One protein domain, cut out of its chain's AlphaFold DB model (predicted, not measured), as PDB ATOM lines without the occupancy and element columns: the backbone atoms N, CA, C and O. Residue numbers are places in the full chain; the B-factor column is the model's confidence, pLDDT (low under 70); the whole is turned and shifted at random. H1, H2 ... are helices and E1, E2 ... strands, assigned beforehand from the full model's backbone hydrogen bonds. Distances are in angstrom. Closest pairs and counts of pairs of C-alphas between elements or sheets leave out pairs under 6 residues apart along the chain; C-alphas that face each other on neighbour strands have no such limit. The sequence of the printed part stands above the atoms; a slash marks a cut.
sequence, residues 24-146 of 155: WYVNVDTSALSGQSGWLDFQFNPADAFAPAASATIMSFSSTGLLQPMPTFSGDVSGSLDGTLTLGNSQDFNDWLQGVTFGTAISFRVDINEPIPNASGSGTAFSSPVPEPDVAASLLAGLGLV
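This is residues 24 to 146 of the 155 residues of the protein "PEP-CTERM domain-containing protein" of Hydrogenophilales bacterium 17-61-76 (UniProt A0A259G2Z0). Two antiparallel sheets stand face to face as a sandwich, and past one end of it a helix, H1, sticks out, with residues 135 to 146 standing free. The larger sheet, in the order E1, E8, E3, E6, E5, is twisted; the smaller one, in the order E4, E7, E2, E9, covers it. Together they form a jelly roll, one long hairpin wound over both sheets in four nested antiparallel pairs: E2 with E9, E3 with E8, E4 with E7 and E5 with E6. The printed part has 123 residues, with nine named strands, E1 to E9, followed by one named helix, and its class is mostly strand. It is only just compact, close to loose, with a radius of gyration of the C-alphas of 16.2 A, and it spans 45 by 41 by 24 A.

Begin in the larger sheet with E3, residues 55 to 63, which bends by 61 degrees at residue 60. On its antiparallel neighbour E8, residues 105 to 113, look for N 109, 2.8 A from O 59 and within hydrogen-bond range. E8 also has E1, residues 24 to 29, as an antiparallel neighbour, where N 26 and O 108 are 2.8 A apart. E3's other neighbour is E6, residues 84 to 88, also antiparallel; N 58 and O 85 are 2.8 A apart. E6 and E5, residues 77 to 79, form a hairpin, with N 86 and O 78 at 2.8 A, and E5 and E1 are the edge strands. Now turn to the second sheet at E2, residues 37 to 46, whose pairing is staggered. Its residues 37 to 43 pair with E7, residues 95 to 101, where N 40 and O 98 are 2.8 A apart. Its residues 43 to 46 pair with E9, residues 124 to 127, where N 127 and O 43 are 3.0 A apart. E4, residues 72 to 74, is the edge strand beside E7, with N 72 and O 97 at 2.8 A. The parts of the two sheets that face each other are 9.2 A centre to centre, with best planes 7 degrees apart. Between the sheets, the closest C-alphas of E2 and E6 are those of Phe 44 and Leu 87, 6.0 A apart. H1, residues 133 to 146, is not on either sheet; every O i to N i+4 pair inside it is within hydrogen-bond range.

Find C-alpha 24 at (250.914, 208.013, 404.451), where E1 begins; it runs 16.2 A to Asp 29. E2 starts at C-alpha 37, (230.494, 221.734, 413.514), and with 10 residues and 29.7 A it is the longest strand by residues. E3 covers 23.2 A from Ser 55 to Ser 63. E4, E5 and E6 are shorter, from Thr 72 to Ser 74, Val 77 to Gly 79 and Thr 84 to Gly 88. E7 runs 19.6 A from Asp 95 to Thr 101, E8 26.1 A from Ala 105 to Asn 113, and E9 10.0 A from Thr 124 to Ser 127. H1 runs 20.2 A from Pro 133 and ends at C-alpha 146, (228.082, 204.468, 436.121).

The two C-alphas farthest apart are those of Asn 118 and Gly 144, at 47.3 A. Without residues 135 to 146 the body spans 45 by 25 by 24 A. The printed part has no cut, and no link is long; the one from E8 to E9 has 10 residues. The mean pLDDT of the printed part is 77.9, and residues 115 to 146 are under 70, so look there for the model's low confidence.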
ATOM      1  N   TRP A  24     252.198 208.639 404.170       80.00
ATOM      2  CA  TRP A  24     250.914 208.013 404.451       80.00
ATOM      3  C   TRP A  24     249.773 208.778 403.797       80.00
ATOM      4  O   TRP A  24     249.741 210.008 403.755       80.00
ATOM      5  N   TYR A  25     248.805 208.019 403.298       84.69
ATOM      6  CA  TYR A  25     247.585 208.535 402.697       84.69
ATOM      7  C   TYR A  25     246.455 208.329 403.693       84.69
ATOM      8  O   TYR A  25     246.065 207.195 403.973       84.69
ATOM      9  N   VAL A  26     245.941 209.426 404.236       83.81
ATOM     10  CA  VAL A  26     244.855 209.406 405.210       83.81
ATOM     11  C   VAL A  26     243.554 209.697 404.482       83.81
ATOM     12  O   VAL A  26     243.425 210.711 403.799       83.81
ATOM     13  N   ASN A  27     242.584 208.801 404.642       85.38
ATOM     14  CA  ASN A  27     241.231 208.947 404.129       85.38
ATOM     15  C   ASN A  27     240.262 208.627 405.267       85.38
ATOM     16  O   ASN A  27     240.280 207.523 405.807       85.38
ATOM     17  N   VAL A  28     239.433 209.598 405.625       84.06
ATOM     18  CA  VAL A  28     238.514 209.529 406.759       84.06
ATOM     19  C   VAL A  28     237.095 209.659 406.232       84.06
ATOM     20  O   VAL A  28     236.765 210.647 405.572       84.06
ATOM     21  N   ASP A  29     236.257 208.668 406.526       85.38
ATOM     22  CA  ASP A  29     234.813 208.770 406.332       85.38
ATOM     23  C   ASP A  29     234.218 209.577 407.492       85.38
ATOM     24  O   ASP A  29     234.268 209.161 408.648       85.38
ATOM     25  N   THR A  30     233.678 210.754 407.179       83.88
ATOM     26  CA  THR A  30     233.035 211.647 408.154       83.88
ATOM     27  C   THR A  30     231.524 211.720 407.953       83.88
ATOM     28  O   THR A  30     230.881 212.625 408.480       83.88
ATOM     29  N   SER A  31     230.924 210.793 407.200       80.25
ATOM     30  CA  SER A  31     229.493 210.808 406.856       80.25
ATOM     31  C   SER A  31     228.571 210.890 408.072       80.25
ATOM     32  O   SER A  31     227.595 211.638 408.047       80.25
ATOM     33  N   ALA A  32     228.924 210.216 409.169       83.38
ATOM     34  CA  ALA A  32     228.188 210.267 410.432       83.38
ATOM     35  C   ALA A  32     228.194 211.657 411.104       83.38
ATOM     36  O   ALA A  32     227.344 211.938 411.947       83.38
ATOM     37  N   LEU A  33     229.133 212.530 410.729       79.06
ATOM     38  CA  LEU A  33     229.296 213.885 411.260       79.06
ATOM     39  C   LEU A  33     228.818 214.962 410.275       79.06
ATOM     40  O   LEU A  33     228.891 216.146 410.593       79.06
ATOM     41  N   SER A  34     228.326 214.587 409.091       89.19
ATOM     42  CA  SER A  34     227.976 215.531 408.028       89.19
ATOM     43  C   SER A  34     227.016 216.629 408.507       89.19
ATOM     44  O   SER A  34     225.951 216.359 409.062       89.19
ATOM     45  N   GLY A  35     227.383 217.885 408.253       82.69
ATOM     46  CA  GLY A  35     226.650 219.082 408.668       82.69
ATOM     47  C   GLY A  35     226.924 219.538 410.105       82.69
ATOM     48  O   GLY A  35     226.509 220.638 410.466       82.69
ATOM     49  N   GLN A  36     227.636 218.746 410.912       84.69
ATOM     50  CA  GLN A  36     228.006 219.121 412.275       84.69
ATOM     51  C   GLN A  36     229.253 220.004 412.290       84.69
ATOM     52  O   GLN A  36     230.174 219.824 411.491       84.69
ATOM     53  N   SER A  37     229.295 220.947 413.228       88.31
ATOM     54  CA  SER A  37     230.494 221.734 413.514       88.31
ATOM     55  C   SER A  37     231.428 220.985 414.463       88.31
ATOM     56  O   SER A  37     230.981 220.374 415.431       88.31
ATOM     57  N   GLY A  38     232.730 221.088 414.219       85.06
ATOM     58  CA  GLY A  38     233.780 220.581 415.091       85.06
ATOM     59  C   GLY A  38     235.128 221.203 414.754       85.06
ATOM     60  O   GLY A  38     235.190 222.323 414.245       85.06
ATOM     61  N   TRP A  39     236.198 220.469 415.044       86.19
ATOM     62  CA  TRP A  39     237.570 220.935 414.887       86.19
ATOM     63  C   TRP A  39     238.414 219.876 414.191       86.19
ATOM     64  O   TRP A  39     238.240 218.684 414.439       86.19
ATOM     65  N   LEU A  40     239.318 220.332 413.332       87.88
ATOM     66  CA  LEU A  40     240.483 219.571 412.912       87.88
ATOM     67  C   LEU A  40     241.662 220.080 413.715       87.88
ATOM     68  O   LEU A  40     241.873 221.292 413.767       87.88
ATOM     69  N   ASP A  41     242.413 219.160 414.301       87.44
ATOM     70  CA  ASP A  41     243.685 219.480 414.924       87.44
ATOM     71  C   ASP A  41     244.792 218.562 414.395       87.44
ATOM     72  O   ASP A  41     244.576 217.420 413.971       87.44
ATOM     73  N   PHE A  42     245.969 219.137 414.253       88.94
ATOM     74  CA  PHE A  42     247.163 218.406 413.904       88.94
ATOM     75  C   PHE A  42     248.211 218.822 414.905       88.94
ATOM     76  O   PHE A  42     248.568 219.997 414.982       88.94
ATOM     77  N   GLN A  43     248.728 217.841 415.628       89.81
ATOM     78  CA  GLN A  43     249.702 218.079 416.672       89.81
ATOM     79  C   GLN A  43     250.921 217.189 416.462       89.81
ATOM     80  O   GLN A  43     250.792 215.987 416.202       89.81
ATOM     81  N   PHE A  44     252.108 217.777 416.614       85.94
ATOM     82  CA  PHE A  44     253.375 217.064 416.490       85.94
ATOM     83  C   PHE A  44     254.366 217.537 417.554       85.94
ATOM     84  O   PHE A  44     255.043 218.550 417.402       85.94
ATOM     85  N   ASN A  45     254.444 216.803 418.662       85.56
ATOM     86  CA  ASN A  45     255.251 217.203 419.817       85.56
ATOM     87  C   ASN A  45     256.479 216.301 419.979       85.56
ATOM     88  O   ASN A  45     256.408 215.101 419.673       85.56
ATOM     89  N   PRO A  46     257.593 216.842 420.498       81.56
ATOM     90  CA  PRO A  46     258.701 216.020 420.960       81.56
ATOM     91  C   PRO A  46     258.263 215.188 422.178       81.56
ATOM     92  O   PRO A  46     257.465 215.652 422.992       81.56
ATOM     93  N   ALA A  47     258.779 213.962 422.333       74.50
ATOM     94  CA  ALA A  47     258.532 213.184 423.554       74.50
ATOM     95  C   ALA A  47     259.228 213.791 424.784       74.50
ATOM     96  O   ALA A  47     258.711 213.693 425.896       74.50
ATOM     97  N   ASP A  48     260.396 214.407 424.588       77.62
ATOM     98  CA  ASP A  48     261.138 215.144 425.606       77.62
ATOM     99  C   ASP A  48     262.036 216.227 424.979       77.62
ATOM    100  O   ASP A  48     262.168 216.335 423.762       77.62
ATOM    101  N   ALA A  49     262.705 217.017 425.824       78.12
ATOM    102  CA  ALA A  49     263.589 218.106 425.399       78.12
ATOM    103  C   ALA A  49     264.835 217.658 424.601       78.12
ATOM    104  O   ALA A  49     265.601 218.504 424.138       78.12
ATOM    105  N   PHE A  50     265.077 216.350 424.470       78.31
ATOM    106  CA  PHE A  50     266.206 215.776 423.736       78.31
ATOM    107  C   PHE A  50     265.768 215.033 422.471       78.31
ATOM    108  O   PHE A  50     266.621 214.434 421.806       78.31
ATOM    109  N   ALA A  51     264.474 215.067 422.132       76.06
ATOM    110  CA  ALA A  51     263.960 214.480 420.908       76.06
ATOM    111  C   ALA A  51     264.747 215.027 419.701       76.06
ATOM    112  O   ALA A  51     264.938 216.242 419.578       76.06
ATOM    113  N   PRO A  52     265.240 214.155 418.803       79.62
ATOM    114  CA  PRO A  52     265.862 214.600 417.566       79.62
ATOM    115  C   PRO A  52     264.914 215.500 416.766       79.62
ATOM    116  O   PRO A  52     263.701 215.298 416.787       79.62
ATOM    117  N   ALA A  53     265.464 216.476 416.040       84.19
ATOM    118  CA  ALA A  53     264.657 217.344 415.186       84.19
ATOM    119  C   ALA A  53     263.912 216.510 414.137       84.19
ATOM    120  O   ALA A  53     264.542 215.779 413.370       84.19
ATOM    121  N   ALA A  54     262.593 216.644 414.108       83.06
ATOM    122  CA  ALA A  54     261.697 215.937 413.213       83.06
ATOM    123  C   ALA A  54     260.601 216.879 412.713       83.06
ATOM    124  O   ALA A  54     260.334 217.925 413.316       83.06
ATOM    125  N   SER A  55     259.942 216.500 411.623       88.88
ATOM    126  CA  SER A  55     258.774 217.226 411.133       88.88
ATOM    127  C   SER A  55     257.723 216.309 410.522       88.88
ATOM    128  O   SER A  55     258.041 215.273 409.943       88.88
ATOM    129  N   ALA A  56     256.466 216.734 410.610       88.88
ATOM    130  CA  ALA A  56     255.348 216.195 409.852       88.88
ATOM    131  C   ALA A  56     254.886 217.238 408.829       88.88
ATOM    132  O   ALA A  56     254.668 218.405 409.166       88.88
ATOM    133  N   THR A  57     254.722 216.833 407.572       94.62
ATOM    134  CA  THR A  57     254.181 217.692 406.513       94.62
ATOM    135  C   THR A  57     252.866 217.133 406.000       94.62
ATOM    136  O   THR A  57     252.787 215.986 405.571       94.62
ATOM    137  N   ILE A  58     251.822 217.952 406.049       94.69
ATOM    138  CA  ILE A  58     250.484 217.629 405.571       94.69
ATOM    139  C   ILE A  58     250.284 218.307 404.220       94.69
ATOM    140  O   ILE A  58     250.480 219.515 404.071       94.69
ATOM    141  N   MET A  59     249.890 217.518 403.228       95.50
ATOM    142  CA  MET A  59     249.758 217.946 401.838       95.50
ATOM    143  C   MET A  59     248.490 217.383 401.212       95.50
ATOM    144  O   MET A  59     247.960 216.363 401.649       95.50
ATOM    145  N   SER A  60     248.067 217.980 400.094       95.50
ATOM    146  CA  SER A  60     246.928 217.481 399.305       95.50
ATOM    147  C   SER A  60     245.656 217.317 400.148       95.50
ATOM    148  O   SER A  60     244.920 216.346 399.969       95.50
ATOM    149  N   PHE A  61     245.428 218.233 401.094       96.00
ATOM    150  CA  PHE A  61     244.224 218.213 401.908       96.00
ATOM    151  C   PHE A  61     242.993 218.419 401.023       96.00
ATOM    152  O   PHE A  61     242.962 219.276 400.140       96.00
ATOM    153  N   SER A  62     241.964 217.622 401.269       96.12
ATOM    154  CA  SER A  62     240.663 217.744 400.638       96.12
ATOM    155  C   SER A  62     239.585 217.394 401.649       96.12
ATOM    156  O   SER A  62     239.736 216.479 402.457       96.12
ATOM    157  N   SER A  63     238.482 218.126 401.593       93.69
ATOM    158  CA  SER A  63     237.296 217.862 402.389       93.69
ATOM    159  C   SER A  63     236.065 218.141 401.545       93.69
ATOM    160  O   SER A  63     236.050 219.045 400.712       93.69
ATOM    161  N   THR A  64     235.021 217.357 401.777       96.06
ATOM    162  CA  THR A  64     233.666 217.664 401.285       96.06
ATOM    163  C   THR A  64     232.923 218.625 402.217       96.06
ATOM    164  O   THR A  64     231.838 219.094 401.881       96.06
ATOM    165  N   GLY A  65     233.490 218.895 403.396       92.50
ATOM    166  CA  GLY A  65     233.021 219.890 404.351       92.50
ATOM    167  C   GLY A  65     233.620 221.274 404.111       92.50
ATOM    168  O   GLY A  65     234.353 221.505 403.151       92.50
ATOM    169  N   LEU A  66     233.321 222.200 405.019       96.56
ATOM    170  CA  LEU A  66     233.789 223.583 404.966       96.56
ATOM    171  C   LEU A  66     234.715 223.881 406.146       96.56
ATOM    172  O   LEU A  66     234.283 223.831 407.299       96.56
ATOM    173  N   LEU A  67     235.966 224.240 405.861       94.88
ATOM    174  CA  LEU A  67     236.869 224.799 406.867       94.88
ATOM    175  C   LEU A  67     236.400 226.204 407.259       94.88
ATOM    176  O   LEU A  67     236.115 227.042 406.402       94.88
ATOM    177  N   GLN A  68     236.323 226.463 408.560       92.06
ATOM    178  CA  GLN A  68     236.049 227.794 409.091       92.06
ATOM    179  C   GLN A  68     237.272 228.691 408.875       92.06
ATOM    180  O   GLN A  68     238.398 228.200 408.915       92.06
ATOM    181  N   PRO A  69     237.106 230.000 408.648       93.25
ATOM    182  CA  PRO A  69     238.244 230.892 408.456       93.25
ATOM    183  C   PRO A  69     239.136 230.955 409.708       93.25
ATOM    184  O   PRO A  69     238.661 230.734 410.818       93.25
ATOM    185  N   MET A  70     240.402 231.338 409.515       91.50
ATOM    186  CA  MET A  70     241.382 231.623 410.580       91.50
ATOM    187  C   MET A  70     241.764 230.409 411.451       91.50
ATOM    188  O   MET A  70     241.305 230.300 412.588       91.50
ATOM    189  N   PRO A  71     242.642 229.514 410.962       94.38
ATOM    190  CA  PRO A  71     243.269 228.521 411.829       94.38
ATOM    191  C   PRO A  71     244.137 229.181 412.907       94.38
ATOM    192  O   PRO A  71     244.710 230.256 412.696       94.38
ATOM    193  N   THR A  72     244.268 228.511 414.047       93.25
ATOM    194  CA  THR A  72     245.193 228.881 415.120       93.25
ATOM    195  C   THR A  72     246.456 228.037 415.042       93.25
ATOM    196  O   THR A  72     246.393 226.838 414.786       93.25
ATOM    197  N   PHE A  73     247.594 228.679 415.290       96.38
ATOM    198  CA  PHE A  73     248.916 228.063 415.286       96.38
ATOM    199  C   PHE A  73     249.531 228.222 416.673       96.38
ATOM    200  O   PHE A  73     249.489 229.317 417.242       96.38
ATOM    201  N   SER A  74     250.130 227.156 417.188       93.75
ATOM    202  CA  SER A  74     250.928 227.165 418.410       93.75
ATOM    203  C   SER A  74     252.263 226.474 418.156       93.75
ATOM    204  O   SER A  74     252.303 225.458 417.470       93.75
ATOM    205  N   GLY A  75     253.347 227.016 418.708       95.81
ATOM    206  CA  GLY A  75     254.682 226.431 418.595       95.81
ATOM    207  C   GLY A  75     255.261 226.436 417.176       95.81
ATOM    208  O   GLY A  75     255.138 227.413 416.435       95.81
ATOM    209  N   ASP A  76     255.946 225.351 416.832       94.88
ATOM    210  CA  ASP A  76     256.672 225.147 415.577       94.88
ATOM    211  C   ASP A  76     255.743 224.664 414.457       94.88
ATOM    212  O   ASP A  76     255.758 223.503 414.048       94.88
ATOM    213  N   VAL A  77     254.878 225.559 413.984       96.94
ATOM    214  CA  VAL A  77     253.926 225.267 412.909       96.94
ATOM    215  C   VAL A  77     253.954 226.375 411.865       96.94
ATOM    216  O   VAL A  77     253.944 227.564 412.185       96.94
ATOM    217  N   SER A  78     253.964 225.999 410.587       97.88
ATOM    218  CA  SER A  78     253.951 226.945 409.467       97.88
ATOM    219  C   SER A  78     253.187 226.416 408.250       97.88
ATOM    220  O   SER A  78     252.965 225.217 408.105       97.88
ATOM    221  N   GLY A  79     252.788 227.319 407.349       96.94
ATOM    222  CA  GLY A  79     252.076 226.967 406.118       96.94
ATOM    223  C   GLY A  79     250.553 226.892 406.279       96.94
ATOM    224  O   GLY A  79     249.975 227.592 407.112       96.94
ATOM    225  N   SER A  80     249.888 226.101 405.433       95.06
ATOM    226  CA  SER A  80     248.422 225.963 405.416       95.06
ATOM    227  C   SER A  80     247.960 224.678 404.721       95.06
ATOM    228  O   SER A  80     248.687 224.111 403.903       95.06
ATOM    229  N   LEU A  81     246.724 224.243 404.996       92.88
ATOM    230  CA  LEU A  81     246.120 223.076 404.336       92.88
ATOM    231  C   LEU A  81     245.878 223.268 402.829       92.88
ATOM    232  O   LEU A  81     245.908 222.288 402.091       92.88
ATOM    233  N   ASP A  82     245.706 224.510 402.362       90.75
ATOM    234  CA  ASP A  82     245.561 224.824 400.928       90.75
ATOM    235  C   ASP A  82     246.880 224.673 400.143       90.75
ATOM    236  O   ASP A  82     246.893 224.732 398.912       90.75
ATOM    237  N   GLY A  83     248.002 224.481 400.841       93.94
ATOM    238  CA  GLY A  83     249.304 224.193 400.251       93.94
ATOM    239  C   GLY A  83     249.986 223.038 400.974       93.94
ATOM    240  O   GLY A  83     249.689 221.864 400.746       93.94
ATOM    241  N   THR A  84     250.949 223.377 401.822       96.12
ATOM    242  CA  THR A  84     251.618 222.424 402.707       96.12
ATOM    243  C   THR A  84     251.614 222.998 404.111       96.12
ATOM    244  O   THR A  84     252.070 224.124 404.318       96.12
ATOM    245  N   LEU A  85     251.094 222.230 405.063       96.94
ATOM    246  CA  LEU A  85     251.162 222.529 406.489       96.94
ATOM    247  C   LEU A  85     252.333 221.737 407.069       96.94
ATOM    248  O   LEU A  85     252.411 220.529 406.876       96.94
ATOM    249  N   THR A  86     253.258 222.411 407.743       97.00
ATOM    250  CA  THR A  86     254.436 221.788 408.356       97.00
ATOM    251  C   THR A  86     254.371 221.964 409.860       97.00
ATOM    252  O   THR A  86     254.231 223.092 410.333       97.00
ATOM    253  N   LEU A  87     254.505 220.861 410.587       94.44
ATOM    254  CA  LEU A  87     254.650 220.828 412.034       94.44
ATOM    255  C   LEU A  87     256.051 220.314 412.358       94.44
ATOM    256  O   LEU A  87     256.392 219.188 411.997       94.44
ATOM    257  N   GLY A  88     256.873 221.142 412.987       91.44
ATOM    258  CA  GLY A  88     258.125 220.714 413.602       91.44
ATOM    259  C   GLY A  88     257.904 220.292 415.053       91.44
ATOM    260  O   GLY A  88     256.817 220.458 415.601       91.44
ATOM    261  N   ASN A  89     258.937 219.729 415.679       89.44
ATOM    262  CA  ASN A  89     258.906 219.299 417.080       89.44
ATOM    263  C   ASN A  89     259.806 220.147 417.998       89.44
ATOM    264  O   ASN A  89     260.241 219.659 419.039       89.44
ATOM    265  N   SER A  90     260.147 221.387 417.621       88.81
ATOM    266  CA  SER A  90     261.140 222.173 418.376       88.81
ATOM    267  C   SER A  90     260.612 222.835 419.653       88.81
ATOM    268  O   SER A  90     261.419 223.320 420.447       88.81
ATOM    269  N   GLN A  91     259.291 222.881 419.865       88.88
ATOM    270  CA  GLN A  91     258.670 223.350 421.111       88.88
ATOM    271  C   GLN A  91     257.927 222.207 421.813       88.88
ATOM    272  O   GLN A  91     257.540 221.232 421.172       88.88
ATOM    273  N   ASP A  92     257.657 222.360 423.113       86.56
ATOM    274  CA  ASP A  92     256.912 221.370 423.914       86.56
ATOM    275  C   ASP A  92     255.490 221.108 423.383       86.56
ATOM    276  O   ASP A  92     254.902 220.056 423.641       86.56
ATOM    277  N   PHE A  93     254.925 222.072 422.652       85.06
ATOM    278  CA  PHE A  93     253.582 222.010 422.090       85.06
ATOM    279  C   PHE A  93     253.538 222.700 420.721       85.06
ATOM    280  O   PHE A  93     253.688 223.921 420.643       85.06
ATOM    281  N   ASN A  94     253.329 221.917 419.660       88.00
ATOM    282  CA  ASN A  94     253.223 222.355 418.270       88.00
ATOM    283  C   ASN A  94     251.890 221.853 417.712       88.00
ATOM    284  O   ASN A  94     251.699 220.651 417.518       88.00
ATOM    285  N   ASP A  95     250.968 222.785 417.500       88.94
ATOM    286  CA  ASP A  95     249.570 222.500 417.195       88.94
ATOM    287  C   ASP A  95     249.044 223.440 416.114       88.94
ATOM    288  O   ASP A  95     249.317 224.648 416.097       88.94
ATOM    289  N   TRP A  96     248.267 222.856 415.219       95.06
ATOM    290  CA  TRP A  96     247.440 223.556 414.264       95.06
ATOM    291  C   TRP A  96     245.994 223.154 414.509       95.06
ATOM    292  O   TRP A  96     245.665 221.978 414.406       95.06
ATOM    293  N   LEU A  97     245.117 224.124 414.746       91.31
ATOM    294  CA  LEU A  97     243.706 223.876 415.037       91.31
ATOM    295  C   LEU A  97     242.829 224.756 414.142       91.31
ATOM    296  O   LEU A  97     243.019 225.971 414.052       91.31
ATOM    297  N   GLN A  98     241.833 224.161 413.486       92.50
ATOM    298  CA  GLN A  98     240.868 224.893 412.665       92.50
ATOM    299  C   GLN A  98     239.461 224.335 412.828       92.50
ATOM    300  O   GLN A  98     239.236 223.125 412.821       92.50
ATOM    301  N   GLY A  99     238.485 225.235 412.934       84.31
ATOM    302  CA  GLY A  99     237.081 224.846 412.933       84.31
ATOM    303  C   GLY A  99     236.680 224.244 411.588       84.31
ATOM    304  O   GLY A  99     237.159 224.664 410.534       84.31
ATOM    305  N   VAL A 100     235.753 223.294 411.602       89.75
ATOM    306  CA  VAL A 100     235.211 222.667 410.392       89.75
ATOM    307  C   VAL A 100     233.715 222.430 410.549       89.75
ATOM    308  O   VAL A 100     233.237 222.079 411.624       89.75
ATOM    309  N   THR A 101     232.961 222.610 409.471       92.50
ATOM    310  CA  THR A 101     231.657 221.963 409.305       92.50
ATOM    311  C   THR A 101     231.888 220.707 408.480       92.50
ATOM    312  O   THR A 101     232.285 220.807 407.318       92.50
ATOM    313  N   PHE A 102     231.703 219.531 409.078       86.94
ATOM    314  CA  PHE A 102     232.044 218.264 408.435       86.94
ATOM    315  C   PHE A 102     231.172 218.002 407.203       86.94
ATOM    316  O   PHE A 102     229.968 218.257 407.202       86.94
ATOM    317  N   GLY A 103     231.802 217.473 406.157       88.69
ATOM    318  CA  GLY A 103     231.118 216.818 405.046       88.69
ATOM    319  C   GLY A 103     231.087 215.312 405.277       88.69
ATOM    320  O   GLY A 103     231.055 214.845 406.414       88.69
ATOM    321  N   THR A 104     231.156 214.534 404.206       87.56
ATOM    322  CA  THR A 104     231.178 213.068 404.267       87.56
ATOM    323  C   THR A 104     232.574 212.458 404.194       87.56
ATOM    324  O   THR A 104     232.726 211.269 404.444       87.56
ATOM    325  N   ALA A 105     233.593 213.245 403.857       84.00
ATOM    326  CA  ALA A 105     234.962 212.766 403.739       84.00
ATOM    327  C   ALA A 105     235.993 213.872 403.964       84.00
ATOM    328  O   ALA A 105     235.783 215.016 403.537       84.00
ATOM    329  N   ILE A 106     237.124 213.471 404.547       91.06
ATOM    330  CA  ILE A 106     238.374 214.229 404.640       91.06
ATOM    331  C   ILE A 106     239.511 213.334 404.144       91.06
ATOM    332  O   ILE A 106     239.559 212.148 404.465       91.06
ATOM    333  N   SER A 107     240.440 213.891 403.377       89.81
ATOM    334  CA  SER A 107     241.643 213.183 402.943       89.81
ATOM    335  C   SER A 107     242.853 214.097 402.914       89.81
ATOM    336  O   SER A 107     242.726 215.269 402.567       89.81
ATOM    337  N   PHE A 108     244.026 213.559 403.209       92.88
ATOM    338  CA  PHE A 108     245.299 214.260 403.072       92.88
ATOM    339  C   PHE A 108     246.447 213.255 402.991       92.88
ATOM    340  O   PHE A 108     246.281 212.056 403.218       92.88
ATOM    341  N   ARG A 109     247.632 213.751 402.656       90.19
ATOM    342  CA  ARG A 109     248.889 213.014 402.774       90.19
ATOM    343  C   ARG A 109     249.666 213.568 403.944       90.19
ATOM    344  O   ARG A 109     249.686 214.785 404.113       90.19
ATOM    345  N   VAL A 110     250.311 212.695 404.700       88.38
ATOM    346  CA  VAL A 110     251.280 213.082 405.721       88.38
ATOM    347  C   VAL A 110     252.613 212.428 405.402       88.38
ATOM    348  O   VAL A 110     252.670 211.232 405.132       88.38
ATOM    349  N   ASP A 111     253.669 213.224 405.391       87.69
ATOM    350  CA  ASP A 111     255.042 212.742 405.329       87.69
ATOM    351  C   ASP A 111     255.732 213.092 406.646       87.69
ATOM    352  O   ASP A 111     255.720 214.256 407.063       87.69
ATOM    353  N   ILE A 112     256.274 212.073 407.312       83.12
ATOM    354  CA  ILE A 112     257.006 212.215 408.566       83.12
ATOM    355  C   ILE A 112     258.493 212.071 408.275       83.12
ATOM    356  O   ILE A 112     258.990 211.005 407.912       83.12
ATOM    357  N   ASN A 113     259.212 213.163 408.497       82.62
ATOM    358  CA  ASN A 113     260.655 213.216 408.410       82.62
ATOM    359  C   ASN A 113     261.249 213.131 409.817       82.62
ATOM    360  O   ASN A 113     261.425 214.143 410.499       82.62
ATOM    361  N   GLU A 114     261.559 211.909 410.239       74.00
ATOM    362  CA  GLU A 114     262.266 211.624 411.486       74.00
ATOM    363  C   GLU A 114     263.708 211.169 411.202       74.00
ATOM    364  O   GLU A 114     263.957 210.419 410.249       74.00
ATOM    365  N   PRO A 115     264.692 211.579 412.023       65.19
ATOM    366  CA  PRO A 115     266.027 211.000 411.971       65.19
ATOM    367  C   PRO A 115     265.957 209.495 412.240       65.19
ATOM    368  O   PRO A 115     265.179 209.053 413.082       65.19
ATOM    369  N   ILE A 116     266.798 208.705 411.559       55.53
ATOM    370  CA  ILE A 116     266.888 207.253 411.793       55.53
ATOM    371  C   ILE A 116     267.016 207.014 413.304       55.53
ATOM    372  O   ILE A 116     267.920 207.606 413.905       55.53
ATOM    373  N   PRO A 117     266.159 206.169 413.915       51.00
ATOM    374  CA  PRO A 117     266.145 205.991 415.356       51.00
ATOM    375  C   PRO A 117     267.539 205.602 415.838       51.00
ATOM    376  O   PRO A 117     268.064 204.529 415.530       51.00
ATOM    377  N   ASN A 118     268.161 206.503 416.598       45.78
ATOM    378  CA  ASN A 118     269.272 206.124 417.447       45.78
ATOM    379  C   ASN A 118     268.694 205.239 418.563       45.78
ATOM    380  O   ASN A 118     267.543 205.385 418.968       45.78
ATOM    381  N   ALA A 119     269.474 204.282 419.065       44.53
ATOM    382  CA  ALA A 119     269.028 203.311 420.073       44.53
ATOM    383  C   ALA A 119     268.648 203.935 421.446       44.53
ATOM    384  O   ALA A 119     268.529 203.215 422.434       44.53
ATOM    385  N   SER A 120     268.478 205.260 421.510       48.22
ATOM    386  CA  SER A 120     268.283 206.081 422.706       48.22
ATOM    387  C   SER A 120     266.823 206.496 422.962       48.22
ATOM    388  O   SER A 120     266.572 207.195 423.935       48.22
ATOM    389  N   GLY A 121     265.857 206.046 422.153       44.50
ATOM    390  CA  GLY A 121     264.462 205.863 422.589       44.50
ATOM    391  C   GLY A 121     263.586 207.098 422.856       44.50
ATOM    392  O   GLY A 121     262.483 206.907 423.359       44.50
ATOM    393  N   SER A 122     264.009 208.321 422.522       49.44
ATOM    394  CA  SER A 122     263.112 209.491 422.549       49.44
ATOM    395  C   SER A 122     262.482 209.689 421.168       49.44
ATOM    396  O   SER A 122     263.201 209.857 420.182       49.44
ATOM    397  N   GLY A 123     261.154 209.563 421.089       53.47
ATOM    398  CA  GLY A 123     260.387 209.600 419.840       53.47
ATOM    399  C   GLY A 123     259.580 210.885 419.651       53.47
ATOM    400  O   GLY A 123     259.628 211.807 420.462       53.47
ATOM    401  N   THR A 124     258.800 210.927 418.583       49.06
ATOM    402  CA  THR A 124     257.829 211.985 418.281       49.06
ATOM    403  C   THR A 124     256.476 211.350 418.004       49.06
ATOM    404  O   THR A 124     256.399 210.229 417.505       49.06
ATOM    405  N   ALA A 125     255.396 212.030 418.386       52.69
ATOM    406  CA  ALA A 125     254.043 211.523 418.190       52.69
ATOM    407  C   ALA A 125     253.231 212.500 417.342       52.69
ATOM    408  O   ALA A 125     253.130 213.682 417.671       52.69
ATOM    409  N   PHE A 126     252.626 211.977 416.276       45.47
ATOM    410  CA  PHE A 126     251.607 212.670 415.501       45.47
ATOM    411  C   PHE A 126     250.225 212.299 416.040       45.47
ATOM    412  O   PHE A 126     249.900 211.115 416.162       45.47
ATOM    413  N   SER A 127     249.412 213.303 416.359       52.06
ATOM    414  CA  SER A 127     248.022 213.126 416.783       52.06
ATOM    415  C   SER A 127     247.105 213.943 415.880       52.06
ATOM    416  O   SER A 127     247.421 215.078 415.536       52.06
ATOM    417  N   SER A 128     245.967 213.357 415.508       48.81
ATOM    418  CA  SER A 128     244.877 214.053 414.824       48.81
ATOM    419  C   SER A 128     243.551 213.683 415.498       48.81
ATOM    420  O   SER A 128     243.288 212.490 415.692       48.81
ATOM    421  N   PRO A 129     242.696 214.654 415.870       43.78
ATOM    422  CA  PRO A 129     241.377 214.399 416.388       43.78
ATOM    423  C   PRO A 129     240.463 214.153 415.193       43.78
ATOM    424  O   PRO A 129     239.873 215.066 414.620       43.78
ATOM    425  N   VAL A 130     240.314 212.889 414.821       41.00
ATOM    426  CA  VAL A 130     239.044 212.436 414.258       41.00
ATOM    427  C   VAL A 130     238.276 211.827 415.425       41.00
ATOM    428  O   VAL A 130     238.587 210.710 415.835       41.00
ATOM    429  N   PRO A 131     237.309 212.545 416.020       41.19
ATOM    430  CA  PRO A 131     236.440 211.956 417.022       41.19
ATOM    431  C   PRO A 131     235.534 210.934 416.336       41.19
ATOM    432  O   PRO A 131     234.773 211.285 415.433       41.19
ATOM    433  N   GLU A 132     235.582 209.675 416.767       40.41
ATOM    434  CA  GLU A 132     234.552 208.720 416.370       40.41
ATOM    435  C   GLU A 132     233.205 209.171 416.974       40.41
ATOM    436  O   GLU A 132     233.153 209.538 418.156       40.41
ATOM    437  N   PRO A 133     232.094 209.144 416.210       44.41
ATOM    438  CA  PRO A 133     230.758 209.495 416.713       44.41
ATOM    439  C   PRO A 133     230.339 208.646 417.929       44.41
ATOM    440  O   PRO A 133     229.537 209.084 418.758       44.41
ATOM    441  N   ASP A 134     230.959 207.480 418.102       47.06
ATOM    442  CA  ASP A 134     230.738 206.586 419.230       47.06
ATOM    443  C   ASP A 134     231.458 207.023 420.517       47.06
ATOM    444  O   ASP A 134     231.088 206.557 421.591       47.06
ATOM    445  N   VAL A 135     232.413 207.965 420.487       51.75
ATOM    446  CA  VAL A 135     233.024 208.538 421.709       51.75
ATOM    447  C   VAL A 135     232.042 209.472 422.423       51.75
ATOM    448  O   VAL A 135     231.914 209.423 423.644       51.75
ATOM    449  N   ALA A 136     231.256 210.254 421.678       48.38
ATOM    450  CA  ALA A 136     230.178 211.062 422.255       48.38
ATOM    451  C   ALA A 136     229.039 210.181 422.805       48.38
ATOM    452  O   ALA A 136     228.506 210.443 423.888       48.38
ATOM    453  N   ALA A 137     228.709 209.093 422.095       45.00
ATOM    454  CA  ALA A 137     227.706 208.123 422.529       45.00
ATOM    455  C   ALA A 137     228.181 207.271 423.722       45.00
ATOM    456  O   ALA A 137     227.388 206.993 424.620       45.00
ATOM    457  N   SER A 138     229.463 206.902 423.790       47.50
ATOM    458  CA  SER A 138     230.051 206.136 424.899       47.50
ATOM    459  C   SER A 138     230.355 206.987 426.133       47.50
ATOM    460  O   SER A 138     230.283 206.456 427.239       47.50
ATOM    461  N   LEU A 139     230.569 208.302 426.005       43.66
ATOM    462  CA  LEU A 139     230.556 209.225 427.150       43.66
ATOM    463  C   LEU A 139     229.151 209.352 427.759       43.66
ATOM    464  O   LEU A 139     229.011 209.312 428.981       43.66
ATOM    465  N   LEU A 140     228.098 209.433 426.935       47.88
ATOM    466  CA  LEU A 140     226.707 209.478 427.409       47.88
ATOM    467  C   LEU A 140     226.219 208.120 427.948       47.88
ATOM    468  O   LEU A 140     225.571 208.072 428.996       47.88
ATOM    469  N   ALA A 141     226.572 207.009 427.298       47.84
ATOM    470  CA  ALA A 141     226.291 205.661 427.791       47.84
ATOM    471  C   ALA A 141     227.130 205.321 429.039       47.84
ATOM    472  O   ALA A 141     226.629 204.675 429.959       47.84
ATOM    473  N   GLY A 142     228.370 205.815 429.118       37.94
ATOM    474  CA  GLY A 142     229.273 205.664 430.261       37.94
ATOM    475  C   GLY A 142     228.816 206.444 431.496       37.94
ATOM    476  O   GLY A 142     228.803 205.891 432.594       37.94
ATOM    477  N   LEU A 143     228.337 207.684 431.339       43.34
ATOM    478  CA  LEU A 143     227.733 208.454 432.439       43.34
ATOM    479  C   LEU A 143     226.346 207.921 432.853       43.34
ATOM    480  O   LEU A 143     225.980 208.029 434.024       43.34
ATOM    481  N   GLY A 144     225.605 207.280 431.940       35.88
ATOM    482  CA  GLY A 144     224.327 206.621 432.235       35.88
ATOM    483  C   GLY A 144     224.450 205.273 432.965       35.88
ATOM    484  O   GLY A 144     223.617 204.966 433.818       35.88
ATOM    485  N   LEU A 145     225.494 204.479 432.689       42.75
ATOM    486  CA  LEU A 145     225.720 203.177 433.343       42.75
ATOM    487  C   LEU A 145     226.501 203.263 434.661       42.75
ATOM    488  O   LEU A 145     226.314 202.407 435.527       42.75
ATOM    489  N   VAL A 146     227.324 204.295 434.865       43.44
ATOM    490  CA  VAL A 146     228.082 204.468 436.121       43.44
ATOM    491  C   VAL A 146     227.241 205.151 437.217       43.44
ATOM    492  O   VAL A 146     227.531 205.004 438.402       43.44
TER     493      VAL A 146